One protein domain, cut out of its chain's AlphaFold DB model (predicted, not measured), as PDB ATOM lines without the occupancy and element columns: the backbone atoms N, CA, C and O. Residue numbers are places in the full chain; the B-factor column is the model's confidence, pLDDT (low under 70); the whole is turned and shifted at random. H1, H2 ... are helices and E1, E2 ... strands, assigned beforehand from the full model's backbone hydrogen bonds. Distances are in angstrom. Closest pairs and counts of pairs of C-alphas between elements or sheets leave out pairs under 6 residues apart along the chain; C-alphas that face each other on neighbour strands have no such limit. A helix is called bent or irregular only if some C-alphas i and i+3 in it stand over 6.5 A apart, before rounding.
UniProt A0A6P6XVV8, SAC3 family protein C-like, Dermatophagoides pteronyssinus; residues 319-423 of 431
ATOM      1  N   LEU A 319      29.625   1.392  10.579       88.75
ATOM      2  CA  LEU A 319      30.586   2.343  11.135       88.75
ATOM      3  C   LEU A 319      32.024   1.986  10.727       88.75
ATOM      4  O   LEU A 319      32.762   2.861  10.283       88.75
ATOM      5  N   LEU A 320      32.416   0.708  10.795       86.81
ATOM      6  CA  LEU A 320      33.739   0.268  10.334       86.81
ATOM      7  C   LEU A 320      33.949   0.547   8.837       86.81
ATOM      8  O   LEU A 320      35.007   1.046   8.452       86.81
ATOM      9  N   LYS A 321      32.938   0.283   7.998       86.31
ATOM     10  CA  LYS A 321      32.971   0.623   6.565       86.31
ATOM     11  C   LYS A 321      33.131   2.121   6.339       86.31
ATOM     12  O   LYS A 321      33.969   2.525   5.538       86.31
ATOM     13  N   SER A 322      32.382   2.935   7.081       89.75
ATOM     14  CA  SER A 322      32.453   4.397   7.001       89.75
ATOM     15  C   SER A 322      33.855   4.910   7.341       89.75
ATOM     16  O   SER A 322      34.414   5.718   6.602       89.75
ATOM     17  N   ILE A 323      34.464   4.386   8.411       88.19
ATOM     18  CA  ILE A 323      35.838   4.726   8.811       88.19
ATOM     19  C   ILE A 323      36.833   4.306   7.721       88.19
ATOM     20  O   ILE A 323      37.715   5.075   7.349       88.19
ATOM     21  N   SER A 324      36.687   3.098   7.183       86.31
ATOM     22  CA  SER A 324      37.573   2.562   6.148       86.31
ATOM     23  C   SER A 324      37.554   3.385   4.859       86.31
ATOM     24  O   SER A 324      38.604   3.661   4.272       86.31
ATOM     25  N   LEU A 325      36.369   3.847   4.457       87.06
ATOM     26  CA  LEU A 325      36.194   4.724   3.303       87.06
ATOM     27  C   LEU A 325      36.764   6.127   3.552       87.06
ATOM     28  O   LEU A 325      37.454   6.660   2.684       87.06
ATOM     29  N   ALA A 326      36.506   6.712   4.725       87.38
ATOM     30  CA  ALA A 326      36.927   8.075   5.051       87.38
ATOM     31  C   ALA A 326      38.445   8.209   5.277       87.38
ATOM     32  O   ALA A 326      39.027   9.243   4.958       87.38
ATOM     33  N   TYR A 327      39.098   7.165   5.797       85.75
ATOM     34  CA  TYR A 327      40.495   7.203   6.244       85.75
ATOM     35  C   TYR A 327      41.410   6.251   5.454       85.75
ATOM     36  O   TYR A 327      42.290   5.619   6.022       85.75
ATOM     37  N   ARG A 328      41.232   6.154   4.129       76.19
ATOM     38  CA  ARG A 328      41.830   5.122   3.250       76.19
ATOM     39  C   ARG A 328      43.371   5.123   3.112       76.19
ATOM     40  O   ARG A 328      43.916   4.292   2.385       76.19
ATOM     41  N   SER A 329      44.098   6.033   3.757       81.31
ATOM     42  CA  SER A 329      45.560   6.086   3.624       81.31
ATOM     43  C   SER A 329      46.250   5.030   4.505       81.31
ATOM     44  O   SER A 329      45.953   4.954   5.697       81.31
ATOM     45  N   PRO A 330      47.237   4.275   3.977       70.56
ATOM     46  CA  PRO A 330      47.974   3.261   4.738       70.56
ATOM     47  C   PRO A 330      48.832   3.848   5.868       70.56
ATOM     48  O   PRO A 330      49.324   3.117   6.726       70.56
ATOM     49  N   THR A 331      49.050   5.166   5.867       80.06
ATOM     50  CA  THR A 331      49.772   5.878   6.926       80.06
ATOM     51  C   THR A 331      48.852   6.376   8.041       80.06
ATOM     52  O   THR A 331      49.352   6.743   9.111       80.06
ATOM     53  N   THR A 332      47.531   6.369   7.820       86.50
ATOM     54  CA  THR A 332      46.556   6.897   8.773       86.50
ATOM     55  C   THR A 332      46.438   6.003   9.997       86.50
ATOM     56  O   THR A 332      46.318   4.779   9.922       86.50
ATOM     57  N   ARG A 333      46.458   6.668  11.148       88.06
ATOM     58  CA  ARG A 333      46.310   6.087  12.474       88.06
ATOM     59  C   ARG A 333      45.219   6.850  13.191       88.06
ATOM     60  O   ARG A 333      45.297   8.071  13.280       88.06
ATOM     61  N   LEU A 334      44.211   6.133  13.666       91.12
ATOM     62  CA  LEU A 334      43.105   6.733  14.400       91.12
ATOM     63  C   LEU A 334      43.264   6.446  15.890       91.12
ATOM     64  O   LEU A 334      43.434   5.273  16.238       91.12
ATOM     65  N   PRO A 335      43.204   7.469  16.760       91.56
ATOM     66  CA  PRO A 335      43.203   7.259  18.199       91.56
ATOM     67  C   PRO A 335      42.086   6.302  18.613       91.56
ATOM     68  O   PRO A 335      40.918   6.471  18.249       91.56
ATOM     69  N   LEU A 336      42.443   5.285  19.391       90.25
ATOM     70  CA  LEU A 336      41.490   4.316  19.921       90.25
ATOM     71  C   LEU A 336      40.491   4.986  20.876       90.25
ATOM     72  O   LEU A 336      39.348   4.546  20.964       90.25
ATOM     73  N   SER A 337      40.905   6.059  21.551       87.31
ATOM     74  CA  SER A 337      40.070   6.925  22.392       87.31
ATOM     75  C   SER A 337      38.857   7.462  21.622       87.31
ATOM     76  O   SER A 337      37.716   7.178  21.982       87.31
ATOM     77  N   ILE A 338      39.094   8.111  20.478       88.88
ATOM     78  CA  ILE A 338      38.042   8.644  19.594       88.88
ATOM     79  C   ILE A 338      37.137   7.522  19.071       88.88
ATOM     80  O   ILE A 338      35.912   7.638  19.079       88.88
ATOM     81  N   LEU A 339      37.725   6.403  18.640       90.12
ATOM     82  CA  LEU A 339      36.947   5.256  18.166       90.12
ATOM     83  C   LEU A 339      36.065   4.677  19.279       90.12
ATOM     84  O   LEU A 339      34.926   4.284  19.028       90.12
ATOM     85  N   THR A 340      36.548   4.681  20.520       89.06
ATOM     86  CA  THR A 340      35.777   4.238  21.685       89.06
ATOM     87  C   THR A 340      34.514   5.076  21.866       89.06
ATOM     88  O   THR A 340      33.432   4.518  22.053       89.06
ATOM     89  N   GLU A 341      34.608   6.394  21.692       87.00
ATOM     90  CA  GLU A 341      33.455   7.298  21.747       87.00
ATOM     91  C   GLU A 341      32.466   7.129  20.585       87.00
ATOM     92  O   GLU A 341      31.318   7.566  20.682       87.00
ATOM     93  N   TRP A 342      32.879   6.533  19.465       89.12
ATOM     94  CA  TRP A 342      31.990   6.295  18.325       89.12
ATOM     95  C   TRP A 342      31.221   4.978  18.459       89.12
ATOM     96  O   TRP A 342      30.019   4.948  18.192       89.12
ATOM     97  N   PHE A 343      31.888   3.907  18.901       85.94
ATOM     98  CA  PHE A 343      31.279   2.577  19.070       85.94
ATOM     99  C   PHE A 343      30.523   2.420  20.400       85.94
ATOM    100  O   PHE A 343      29.513   1.714  20.459       85.94
ATOM    101  N   CYS A 344      30.978   3.097  21.459       83.44
ATOM    102  CA  CYS A 344      30.408   3.023  22.809       83.44
ATOM    103  C   CYS A 344      30.190   4.431  23.387       83.44
ATOM    104  O   CYS A 344      30.856   4.847  24.333       83.44
ATOM    105  N   PRO A 345      29.256   5.195  22.809       67.94
ATOM    106  CA  PRO A 345      29.243   6.653  22.892       67.94
ATOM    107  C   PRO A 345      28.727   7.258  24.211       67.94
ATOM    108  O   PRO A 345      28.460   8.457  24.272       67.94
ATOM    109  N   THR A 346      28.552   6.462  25.261       66.12
ATOM    110  CA  THR A 346      28.119   6.939  26.581       66.12
ATOM    111  C   THR A 346      28.962   6.292  27.670       66.12
ATOM    112  O   THR A 346      28.906   5.075  27.857       66.12
ATOM    113  N   THR A 347      29.696   7.118  28.412       59.81
ATOM    114  CA  THR A 347      30.478   6.726  29.589       59.81
ATOM    115  C   THR A 347      30.061   7.572  30.776       59.81
ATOM    116  O   THR A 347      30.200   8.791  30.752       59.81
ATOM    117  N   THR A 348      29.523   6.926  31.807       61.31
ATOM    118  CA  THR A 348      29.136   7.584  33.062       61.31
ATOM    119  C   THR A 348      30.272   7.616  34.081       61.31
ATOM    120  O   THR A 348      30.276   8.475  34.955       61.31
ATOM    121  N   THR A 349      31.239   6.703  33.967       67.75
ATOM    122  CA  THR A 349      32.374   6.571  34.886       67.75
ATOM    123  C   THR A 349      33.663   6.211  34.139       67.75
ATOM    124  O   THR A 349      33.623   5.677  33.027       67.75
ATOM    125  N   THR A 350      34.819   6.455  34.764       70.31
ATOM    126  CA  THR A 350      36.140   6.059  34.239       70.31
ATOM    127  C   THR A 350      36.265   4.541  34.069       70.31
ATOM    128  O   THR A 350      36.911   4.070  33.135       70.31
ATOM    129  N   GLN A 351      35.610   3.760  34.934       72.12
ATOM    130  CA  GLN A 351      35.560   2.302  34.816       72.12
ATOM    131  C   GLN A 351      34.775   1.866  33.569       72.12
ATOM    132  O   GLN A 351      35.285   1.053  32.799       72.12
ATOM    133  N   ASP A 352      33.603   2.470  33.314       73.19
ATOM    134  CA  ASP A 352      32.824   2.205  32.092       73.19
ATOM    135  C   ASP A 352      33.655   2.521  30.828       73.19
ATOM    136  O   ASP A 352      33.588   1.800  29.831       73.19
ATOM    137  N   TYR A 353      34.467   3.587  30.860       79.69
ATOM    138  CA  TYR A 353      35.342   3.944  29.740       79.69
ATOM    139  C   TYR A 353      36.419   2.882  29.485       79.69
ATOM    140  O   TYR A 353      36.597   2.457  28.345       79.69
ATOM    141  N   ASN A 354      37.098   2.393  30.526       81.56
ATOM    142  CA  ASN A 354      38.130   1.364  30.370       81.56
ATOM    143  C   ASN A 354      37.574   0.068  29.757       81.56
ATOM    144  O   ASN A 354      38.212  -0.530  28.888       81.56
ATOM    145  N   GLU A 355      36.366  -0.340  30.146       80.94
ATOM    146  CA  GLU A 355      35.688  -1.489  29.540       80.94
ATOM    147  C   GLU A 355      35.301  -1.245  28.081       80.94
ATOM    148  O   GLU A 355      35.496  -2.123  27.236       80.94
ATOM    149  N   ASN A 356      34.801  -0.046  27.762       85.06
ATOM    150  CA  ASN A 356      34.516   0.348  26.384       85.06
ATOM    151  C   ASN A 356      35.780   0.262  25.517       85.06
ATOM    152  O   ASN A 356      35.719  -0.267  24.407       85.06
ATOM    153  N   VAL A 357      36.927   0.719  26.028       86.12
ATOM    154  CA  VAL A 357      38.205   0.617  25.315       86.12
ATOM    155  C   VAL A 357      38.557  -0.849  25.058       86.12
ATOM    156  O   VAL A 357      38.841  -1.210  23.919       86.12
ATOM    157  N   VAL A 358      38.477  -1.721  26.072       85.75
ATOM    158  CA  VAL A 358      38.742  -3.166  25.917       85.75
ATOM    159  C   VAL A 358      37.804  -3.806  24.890       85.75
ATOM    160  O   VAL A 358      38.226  -4.634  24.078       85.75
ATOM    161  N   PHE A 359      36.527  -3.426  24.888       85.12
ATOM    162  CA  PHE A 359      35.569  -3.884  23.891       85.12
ATOM    163  C   PHE A 359      35.984  -3.490  22.472       85.12
ATOM    164  O   PHE A 359      36.035  -4.349  21.586       85.12
ATOM    165  N   VAL A 360      36.298  -2.211  22.260       87.00
ATOM    166  CA  VAL A 360      36.667  -1.685  20.944       87.00
ATOM    167  C   VAL A 360      38.003  -2.265  20.481       87.00
ATOM    168  O   VAL A 360      38.118  -2.678  19.330       87.00
ATOM    169  N   GLU A 361      38.982  -2.442  21.370       86.81
ATOM    170  CA  GLU A 361      40.210  -3.173  21.041       86.81
ATOM    171  C   GLU A 361      39.922  -4.574  20.524       86.81
ATOM    172  O   GLU A 361      40.453  -4.999  19.497       86.81
ATOM    173  N   ASN A 362      39.082  -5.308  21.249       82.88
ATOM    174  CA  ASN A 362      38.745  -6.668  20.887       82.88
ATOM    175  C   ASN A 362      37.978  -6.725  19.561       82.88
ATOM    176  O   ASN A 362      38.221  -7.637  18.771       82.88
ATOM    177  N   LEU A 363      37.096  -5.755  19.294       82.19
ATOM    178  CA  LEU A 363      36.425  -5.575  18.005       82.19
ATOM    179  C   LEU A 363      37.451  -5.464  16.872       82.19
ATOM    180  O   LEU A 363      37.395  -6.260  15.936       82.19
ATOM    181  N   PHE A 364      38.416  -4.548  16.976       83.62
ATOM    182  CA  PHE A 364      39.438  -4.347  15.943       83.62
ATOM    183  C   PHE A 364      40.386  -5.551  15.802       83.62
ATOM    184  O   PHE A 364      40.598  -6.039  14.689       83.62
ATOM    185  N   ARG A 365      40.885  -6.113  16.914       81.75
ATOM    186  CA  ARG A 365      41.778  -7.291  16.900       81.75
ATOM    187  C   ARG A 365      41.125  -8.516  16.258       81.75
ATOM    188  O   ARG A 365      41.791  -9.253  15.537       81.75
ATOM    189  N   ARG A 366      39.825  -8.738  16.482       74.94
ATOM    190  CA  ARG A 366      39.074  -9.874  15.904       74.94
ATOM    191  C   ARG A 366      38.889  -9.774  14.395       74.94
ATOM    192  O   ARG A 366      38.707 -10.799  13.744       74.94
ATOM    193  N   TYR A 367      38.968  -8.566  13.852       73.19
ATOM    194  CA  TYR A 367      39.024  -8.318  12.414       73.19
ATOM    195  C   TYR A 367      40.456  -8.260  11.873       73.19
ATOM    196  O   TYR A 367      40.664  -7.850  10.735       73.19
ATOM    197  N   GLU A 368      41.442  -8.684  12.673       77.00
ATOM    198  CA  GLU A 368      42.866  -8.673  12.325       77.00
ATOM    199  C   GLU A 368      43.378  -7.272  11.949       77.00
ATOM    200  O   GLU A 368      44.301  -7.120  11.140       77.00
ATOM    201  N   ILE A 369      42.763  -6.240  12.536       81.94
ATOM    202  CA  ILE A 369      43.147  -4.844  12.349       81.94
ATOM    203  C   ILE A 369      44.194  -4.507  13.424       81.94
ATOM    204  O   ILE A 369      43.927  -4.729  14.610       81.94
ATOM    205  N   PRO A 370      45.390  -4.009  13.052       85.69
ATOM    206  CA  PRO A 370      46.461  -3.756  14.006       85.69
ATOM    207  C   PRO A 370      46.124  -2.580  14.921       85.69
ATOM    208  O   PRO A 370      45.566  -1.575  14.477       85.69
ATOM    209  N   ILE A 371      46.541  -2.697  16.179       89.31
ATOM    210  CA  ILE A 371      46.552  -1.601  17.147       89.31
ATOM    211  C   ILE A 371      48.008  -1.379  17.554       89.31
ATOM    212  O   ILE A 371      48.661  -2.311  18.020       89.31
ATOM    213  N   GLU A 372      48.513  -0.168  17.351       90.75
ATOM    214  CA  GLU A 372      49.868   0.253  17.711       90.75
ATOM    215  C   GLU A 372      49.832   1.116  18.977       90.75
ATOM    216  O   GLU A 372      48.933   1.938  19.145       90.75
ATOM    217  N   LEU A 373      50.826   0.955  19.847       90.25
ATOM    218  CA  LEU A 373      51.113   1.888  20.936       90.25
ATOM    219  C   LEU A 373      52.137   2.912  20.449       90.25
ATOM    220  O   LEU A 373      53.152   2.539  19.858       90.25
ATOM    221  N   LYS A 374      51.859   4.194  20.676       86.75
ATOM    222  CA  LYS A 374      52.769   5.292  20.358       86.75
ATOM    223  C   LYS A 374      52.797   6.290  21.499       86.75
ATOM    224  O   LYS A 374      51.749   6.646  22.025       86.75
ATOM    225  N   ARG A 375      53.989   6.790  21.801       85.19
ATOM    226  CA  ARG A 375      54.166   7.912  22.714       85.19
ATOM    227  C   ARG A 375      53.741   9.198  22.010       85.19
ATOM    228  O   ARG A 375      54.181   9.450  20.886       85.19
ATOM    229  N   VAL A 376      52.853   9.953  22.640       83.31
ATOM    230  CA  VAL A 376      52.312  11.212  22.129       83.31
ATOM    231  C   VAL A 376      52.576  12.295  23.161       83.31
ATOM    232  O   VAL A 376      52.259  12.129  24.338       83.31
ATOM    233  N   ASP A 377      53.128  13.404  22.689       84.69
ATOM    234  CA  ASP A 377      53.331  14.598  23.494       84.69
ATOM    235  C   ASP A 377      52.078  15.474  23.393       84.69
ATOM    236  O   ASP A 377      51.633  15.806  22.289       84.69
ATOM    237  N   TYR A 378      51.504  15.863  24.528       80.31
ATOM    238  CA  TYR A 378      50.413  16.832  24.578       80.31
ATOM    239  C   TYR A 378      50.787  18.011  25.468       80.31
ATOM    240  O   TYR A 378      51.468  17.876  26.485       80.31
ATOM    241  N   PHE A 379      50.355  19.195  25.048       81.38
ATOM    242  CA  PHE A 379      50.561  20.420  25.799       81.38
ATOM    243  C   PHE A 379      49.368  20.643  26.727       81.38
ATOM    244  O   PHE A 379      48.250  20.861  26.258       81.38
ATOM    245  N   ASP A 380      49.610  20.585  28.032       78.94
ATOM    246  CA  ASP A 380      48.630  20.962  29.041       78.94
ATOM    247  C   ASP A 380      48.606  22.491  29.160       78.94
ATOM    248  O   ASP A 380      49.590  23.121  29.560       78.94
ATOM    249  N   CYS A 381      47.484  23.095  28.764       80.00
ATOM    250  CA  CYS A 381      47.298  24.543  28.782       80.00
ATOM    251  C   CYS A 381      47.239  25.127  30.201       80.00
ATOM    252  O   CYS A 381      47.637  26.282  30.382       80.00
ATOM    253  N   ASP A 382      46.764  24.352  31.179       83.00
ATOM    254  CA  ASP A 382      46.596  24.788  32.566       83.00
ATOM    255  C   ASP A 382      47.941  24.745  33.299       83.00
ATOM    256  O   ASP A 382      48.321  25.697  33.985       83.00
ATOM    257  N   GLU A 383      48.722  23.685  33.077       87.88
ATOM    258  CA  GLU A 383      50.060  23.532  33.659       87.88
ATOM    259  C   GLU A 383      51.176  24.195  32.836       87.88
ATOM    260  O   GLU A 383      52.299  24.354  33.325       87.88
ATOM    261  N   LYS A 384      50.885  24.585  31.585       86.44
ATOM    262  CA  LYS A 384      51.847  25.082  30.581       86.44
ATOM    263  C   LYS A 384      53.053  24.155  30.400       86.44
ATOM    264  O   LYS A 384      54.187  24.620  30.248       86.44
ATOM    265  N   LYS A 385      52.822  22.843  30.432       85.00
ATOM    266  CA  LYS A 385      53.858  21.809  30.311       85.00
ATOM    267  C   LYS A 385      53.517  20.819  29.210       85.00
ATOM    268  O   LYS A 385      52.353  20.579  28.911       85.00
ATOM    269  N   ILE A 386      54.564  20.253  28.614       81.06
ATOM    270  CA  ILE A 386      54.432  19.110  27.715       81.06
ATOM    271  C   ILE A 386      54.487  17.858  28.578       81.06
ATOM    272  O   ILE A 386      55.471  17.640  29.287       81.06
ATOM    273  N   HIS A 387      53.433  17.063  28.504       82.50
ATOM    274  CA  HIS A 387      53.390  15.724  29.069       82.50
ATOM    275  C   HIS A 387      53.483  14.715  27.936       82.50
ATOM    276  O   HIS A 387      52.955  14.947  26.848       82.50
ATOM    277  N   ASP A 388      54.133  13.590  28.201       78.38
ATOM    278  CA  ASP A 388      54.155  12.462  27.281       78.38
ATOM    279  C   ASP A 388      53.277  11.339  27.836       78.38
ATOM    280  O   ASP A 388      53.265  11.075  29.035       78.38
ATOM    281  N   ASN A 389      52.474  10.727  26.970       81.44
ATOM    282  CA  ASN A 389      51.619   9.599  27.321       81.44
ATOM    283  C   ASN A 389      51.612   8.574  26.188       81.44
ATOM    284  O   ASN A 389      51.666   8.917  25.006       81.44
ATOM    285  N   ASP A 390      51.503   7.299  26.551       84.19
ATOM    286  CA  ASP A 390      51.309   6.228  25.582       84.19
ATOM    287  C   ASP A 390      49.843   6.181  25.132       84.19
ATOM    288  O   ASP A 390      48.938   5.860  25.905       84.19
ATOM    289  N   GLU A 391      49.604   6.464  23.852       86.88
ATOM    290  CA  GLU A 391      48.288   6.385  23.229       86.88
ATOM    291  C   GLU A 391      48.215   5.218  22.232       86.88
ATOM    292  O   GLU A 391      49.175   4.852  21.545       86.88
ATOM    293  N   ARG A 392      47.041   4.584  22.178       91.31
ATOM    294  CA  ARG A 392      46.753   3.457  21.288       91.31
ATOM    295  C   ARG A 392      46.116   3.952  19.998       91.31
ATOM    296  O   ARG A 392      45.136   4.691  20.037       91.31
ATOM    297  N   PHE A 393      46.602   3.460  18.867       91.19
ATOM    298  CA  PHE A 393      46.129   3.827  17.540       91.19
ATOM    299  C   PHE A 393      45.713   2.606  16.730       91.19
ATOM    300  O   PHE A 393      46.465   1.641  16.618       91.19
ATOM    301  N   VAL A 394      44.549   2.675  16.092       90.19
ATOM    302  CA  VAL A 394      44.126   1.700  15.081       90.19
ATOM    303  C   VAL A 394      44.784   2.046  13.749       90.19
ATOM    304  O   VAL A 394      44.700   3.185  13.280       90.19
ATOM    305  N   VAL A 395      45.435   1.058  13.134       87.62
ATOM    306  CA  VAL A 395      46.144   1.219  11.860       87.62
ATOM    307  C   VAL A 395      45.208   0.919  10.697       87.62
ATOM    308  O   VAL A 395      44.719  -0.205  10.552       87.62
ATOM    309  N   ILE A 396      45.007   1.901   9.818       83.31
ATOM    310  CA  ILE A 396      44.199   1.723   8.611       83.31
ATOM    311  C   ILE A 396      45.048   1.050   7.529       83.31
ATOM    312  O   ILE A 396      45.713   1.698   6.730       83.31
ATOM    313  N   ASN A 397      45.063  -0.284   7.523       77.44
ATOM    314  CA  ASN A 397      45.837  -1.079   6.568       77.44
ATOM    315  C   ASN A 397      44.968  -1.635   5.420       77.44
ATOM    316  O   ASN A 397      43.747  -1.494   5.399       77.44
ATOM    317  N   LYS A 398      45.592  -2.349   4.475       73.31
ATOM    318  CA  LYS A 398      44.893  -2.980   3.339       73.31
ATOM    319  C   LYS A 398      43.763  -3.934   3.766       73.31
ATOM    320  O   LYS A 398      42.741  -3.985   3.091       73.31
ATOM    321  N   LYS A 399      43.916  -4.664   4.882       72.44
ATOM    322  CA  LYS A 399      42.850  -5.539   5.407       72.44
ATOM    323  C   LYS A 399      41.630  -4.726   5.834       72.44
ATOM    324  O   LYS A 399      40.511  -5.108   5.511       72.44
ATOM    325  N   PHE A 400      41.848  -3.589   6.496       76.50
ATOM    326  CA  PHE A 400      40.773  -2.679   6.879       76.50
ATOM    327  C   PHE A 400      40.075  -2.053   5.668       76.50
ATOM    328  O   PHE A 400      38.855  -1.936   5.663       76.50
ATOM    329  N   VAL A 401      40.813  -1.704   4.609       72.69
ATOM    330  CA  VAL A 401      40.239  -1.145   3.365       72.69
ATOM    331  C   VAL A 401      39.253  -2.115   2.691       72.69
ATOM    332  O   VAL A 401      38.216  -1.696   2.172       72.69
ATOM    333  N   ASN A 402      39.517  -3.420   2.775       76.19
ATOM    334  CA  ASN A 402      38.668  -4.459   2.186       76.19
ATOM    335  C   ASN A 402      37.380  -4.754   2.987       76.19
ATOM    336  O   ASN A 402      36.568  -5.565   2.552       76.19
ATOM    337  N   ILE A 403      37.148  -4.089   4.129       77.06
ATOM    338  CA  ILE A 403      35.916  -4.243   4.931       77.06
ATOM    339  C   ILE A 403      34.641  -3.848   4.170       77.06
ATOM    340  O   ILE A 403      33.534  -4.235   4.537       77.06
ATOM    341  N   THR A 404      34.791  -3.056   3.111       74.25
ATOM    342  CA  THR A 404      33.700  -2.568   2.259       74.25
ATOM    343  C   THR A 404      33.003  -3.692   1.492       74.25
ATOM    344  O   THR A 404      31.803  -3.603   1.247       74.25
ATOM    345  N   GLU A 405      33.715  -4.782   1.201       71.31
ATOM    346  CA  GLU A 405      33.178  -5.983   0.545       71.31
ATOM    347  C   GLU A 405      32.432  -6.907   1.524       71.31
ATOM    348  O   GLU A 405      31.828  -7.907   1.127       71.31
ATOM    349  N   TRP A 406      32.468  -6.606   2.827       71.06
ATOM    350  CA  TRP A 406      31.860  -7.462   3.838       71.06
ATOM    351  C   TRP A 406      30.351  -7.236   3.897       71.06
ATOM    352  O   TRP A 406      29.858  -6.120   4.092       71.06
ATOM    353  N   THR A 407      29.602  -8.328   3.791       64.06
ATOM    354  CA  THR A 407      28.152  -8.341   4.003       64.06
ATOM    355  C   THR A 407      27.824  -9.082   5.297       64.06
ATOM    356  O   THR A 407      28.660  -9.803   5.849       64.06
ATOM    357  N   GLN A 408      26.584  -8.955   5.776       57.47
ATOM    358  CA  GLN A 408      26.121  -9.759   6.911       57.47
ATOM    359  C   GLN A 408      26.172 -11.272   6.624       57.47
ATOM    360  O   GLN A 408      26.372 -12.060   7.550       57.47
ATOM    361  N   SER A 409      26.021 -11.680   5.358       50.19
ATOM    362  CA  SER A 409      25.934 -13.082   4.934       50.19
ATOM    363  C   SER A 409      27.277 -13.702   4.522       50.19
ATOM    364  O   SER A 409      27.449 -14.909   4.691       50.19
ATOM    365  N   THR A 410      28.248 -12.920   4.026       47.31
ATOM    366  CA  THR A 410      29.460 -13.458   3.373       47.31
ATOM    367  C   THR A 410      30.634 -13.806   4.287       47.31
ATOM    368  O   THR A 410      31.514 -14.501   3.799       47.31
ATOM    369  N   GLN A 411      30.652 -13.416   5.573       49.62
ATOM    370  CA  GLN A 411      31.352 -14.091   6.697       49.62
ATOM    371  C   GLN A 411      31.533 -13.173   7.925       49.62
ATOM    372  O   GLN A 411      32.032 -12.059   7.829       49.62
ATOM    373  N   ARG A 412      31.241 -13.742   9.109       46.97
ATOM    374  CA  ARG A 412      31.696 -13.365  10.469       46.97
ATOM    375  C   ARG A 412      31.291 -12.047  11.154       46.97
ATOM    376  O   ARG A 412      31.628 -12.006  12.343       46.97
ATOM    377  N   PRO A 413      30.609 -11.019  10.611       43.81
ATOM    378  CA  PRO A 413      30.611  -9.753  11.314       43.81
ATOM    379  C   PRO A 413      29.727  -9.891  12.555       43.81
ATOM    380  O   PRO A 413      28.508  -9.995  12.474       43.81
ATOM    381  N   LEU A 414      30.389  -9.954  13.712       50.91
ATOM    382  CA  LEU A 414      29.808  -9.824  15.043       50.91
ATOM    383  C   LEU A 414      29.032 -11.036  15.580       50.91
ATOM    384  O   LEU A 414      28.369 -10.910  16.602       50.91
ATOM    385  N   LYS A 415      29.255 -12.248  15.044       50.12
ATOM    386  CA  LYS A 415      28.895 -13.503  15.761       50.12
ATOM    387  C   LYS A 415      29.532 -13.600  17.158       50.12
ATOM    388  O   LYS A 415      29.110 -14.407  17.976       50.12
ATOM    389  N   TRP A 416      30.566 -12.798  17.411       51.44
ATOM    390  CA  TRP A 416      31.223 -12.672  18.705       51.44
ATOM    391  C   TRP A 416      30.617 -11.580  19.600       51.44
ATOM    392  O   TRP A 416      30.904 -11.617  20.795       51.44
ATOM    393  N   LEU A 417      29.818 -10.630  19.068       59.00
ATOM    394  CA  LEU A 417      29.097  -9.648  19.889       59.00
ATOM    395  C   LEU A 417      28.075 -10.401  20.714       59.00
ATOM    396  O   LEU A 417      26.999 -10.793  20.279       59.00
ATOM    397  N   THR A 418      28.491 -10.631  21.928       61.12
ATOM    398  CA  THR A 418      27.835 -11.458  22.907       61.12
ATOM    399  C   THR A 418      27.692 -10.641  24.175       61.12
ATOM    400  O   THR A 418      28.463  -9.699  24.379       61.12
ATOM    401  N   VAL A 419      26.707 -10.952  25.014       59.97
ATOM    402  CA  VAL A 419      26.316 -10.060  26.117       59.97
ATOM    403  C   VAL A 419      27.491  -9.731  27.049       59.97
ATOM    404  O   VAL A 419      27.649  -8.578  27.430       59.97
ATOM    405  N   ASN A 420      28.394 -10.679  27.317       59.19
ATOM    406  CA  ASN A 420      29.574 -10.435  28.157       59.19
ATOM    407  C   ASN A 420      30.712  -9.721  27.425       59.19
ATOM    408  O   ASN A 420      31.555  -9.105  28.066       59.19
ATOM    409  N   SER A 421      30.760  -9.816  26.094       65.25
ATOM    410  CA  SER A 421      31.713  -9.023  25.314       65.25
ATOM    411  C   SER A 421      31.280  -7.568  25.218       65.25
ATOM    412  O   SER A 421      32.127  -6.717  24.989       65.25
ATOM    413  N   LEU A 422      29.982  -7.291  25.375       72.56
ATOM    414  CA  LEU A 422      29.481  -5.933  25.358       72.56
ATOM    415  C   LEU A 422      29.987  -5.177  26.590       72.56
ATOM    416  O   LEU A 422      30.068  -5.748  27.679       72.56
ATOM    417  N   PRO A 423      30.290  -3.887  26.444       73.06
ATOM    418  CA  PRO A 423      30.584  -3.066  27.596       73.06
ATOM    419  C   PRO A 423      29.362  -2.905  28.499       73.06
ATOM    420  O   PRO A 423      28.213  -3.051  28.063       73.06
TER     421      PRO A 423
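AT A GLANCE: This is residues 319 to 423 of the 431 residues of the protein "SAC3 family protein C-like" of Dermatophagoides pteronyssinus (UniProt A0A6P6XVV8). A long, bent hairpin of E2 and E3 reaches to one side from a small cluster of four helices, with short E1 beside the helix-ward end of E3. H2 and H3 cross near this base, H1 and H4 form a second crossing pair, and an unnamed tail, residues 406 to 423, ends the printed part. The 105 printed residues hold H1, E1, H2, H3, E2, E3 and H4 in chain order, a mixed class; the antiparallel sheet runs E1, E3, E2. The whole is only just compact, close to loose, with a radius of gyration of the C-alphas of 15.4 A and spans of 53 by 33 by 18 A.

HOW THE PARTS SIT: E2, residues 371 to 380, and E3, residues 385 to 395, are an antiparallel hairpin, with N 376 and O 389 2.8 A apart, within hydrogen-bond range. E2 bends by 52 degrees at residue 374, and E3 bends at residue 390 by 53 degrees. E1, residues 333 to 335, is antiparallel to E3, with N 394 and O 334 2.8 A apart. H2, residues 336 to 343, is on the sheet at a height of 6.1 A, over none of its strands; its closest C-alphas with E3 are Leu 336 and Phe 393, 5.2 A. H3, residues 350 to 366, only grazes the sheet with residues 357 to 365. With residues 356 to 361 alone it touches H2, about perpendicular at 89 degrees; the closest C-alphas are Thr 340 and Val 357, 5.7 A. E1, H2, H3 and E2 form a split strand-helix-strand unit, two strands running the same way with E3 between them, its crossover right-handed. H1, residues 319 to 326, touches H4, residues 398 to 405, at a steep tilt of 66 degrees, opposite ways; the closest C-alphas are Ser 324 and Val 401, 5.3 A. H1 and H3 are apart. Every O i to N i+4 pair is within hydrogen-bond range in H1, H2 and H3; H4 has 1 of 4, and 4 of 5 O i to N i+3 pairs.

IN THESE COORDINATES: H1 begins at C-alpha 319 (30.586, 2.343, 11.135). E3 spans 28.7 A, E2 25.6 A and H3 24.5 A. H4, only just irregular with C-alphas 401 and 404 6.8 A apart, ends at C-alpha 405 (33.178, -5.983, 0.545).

THE WHOLE: The two C-alphas farthest apart, Lys 384 and Ser 409, are 52.8 A apart. The printed part has no cut, and no link is long. Mean pLDDT of the printed part is 77.9; residues 345 to 349 and 407 to 421 are under 70.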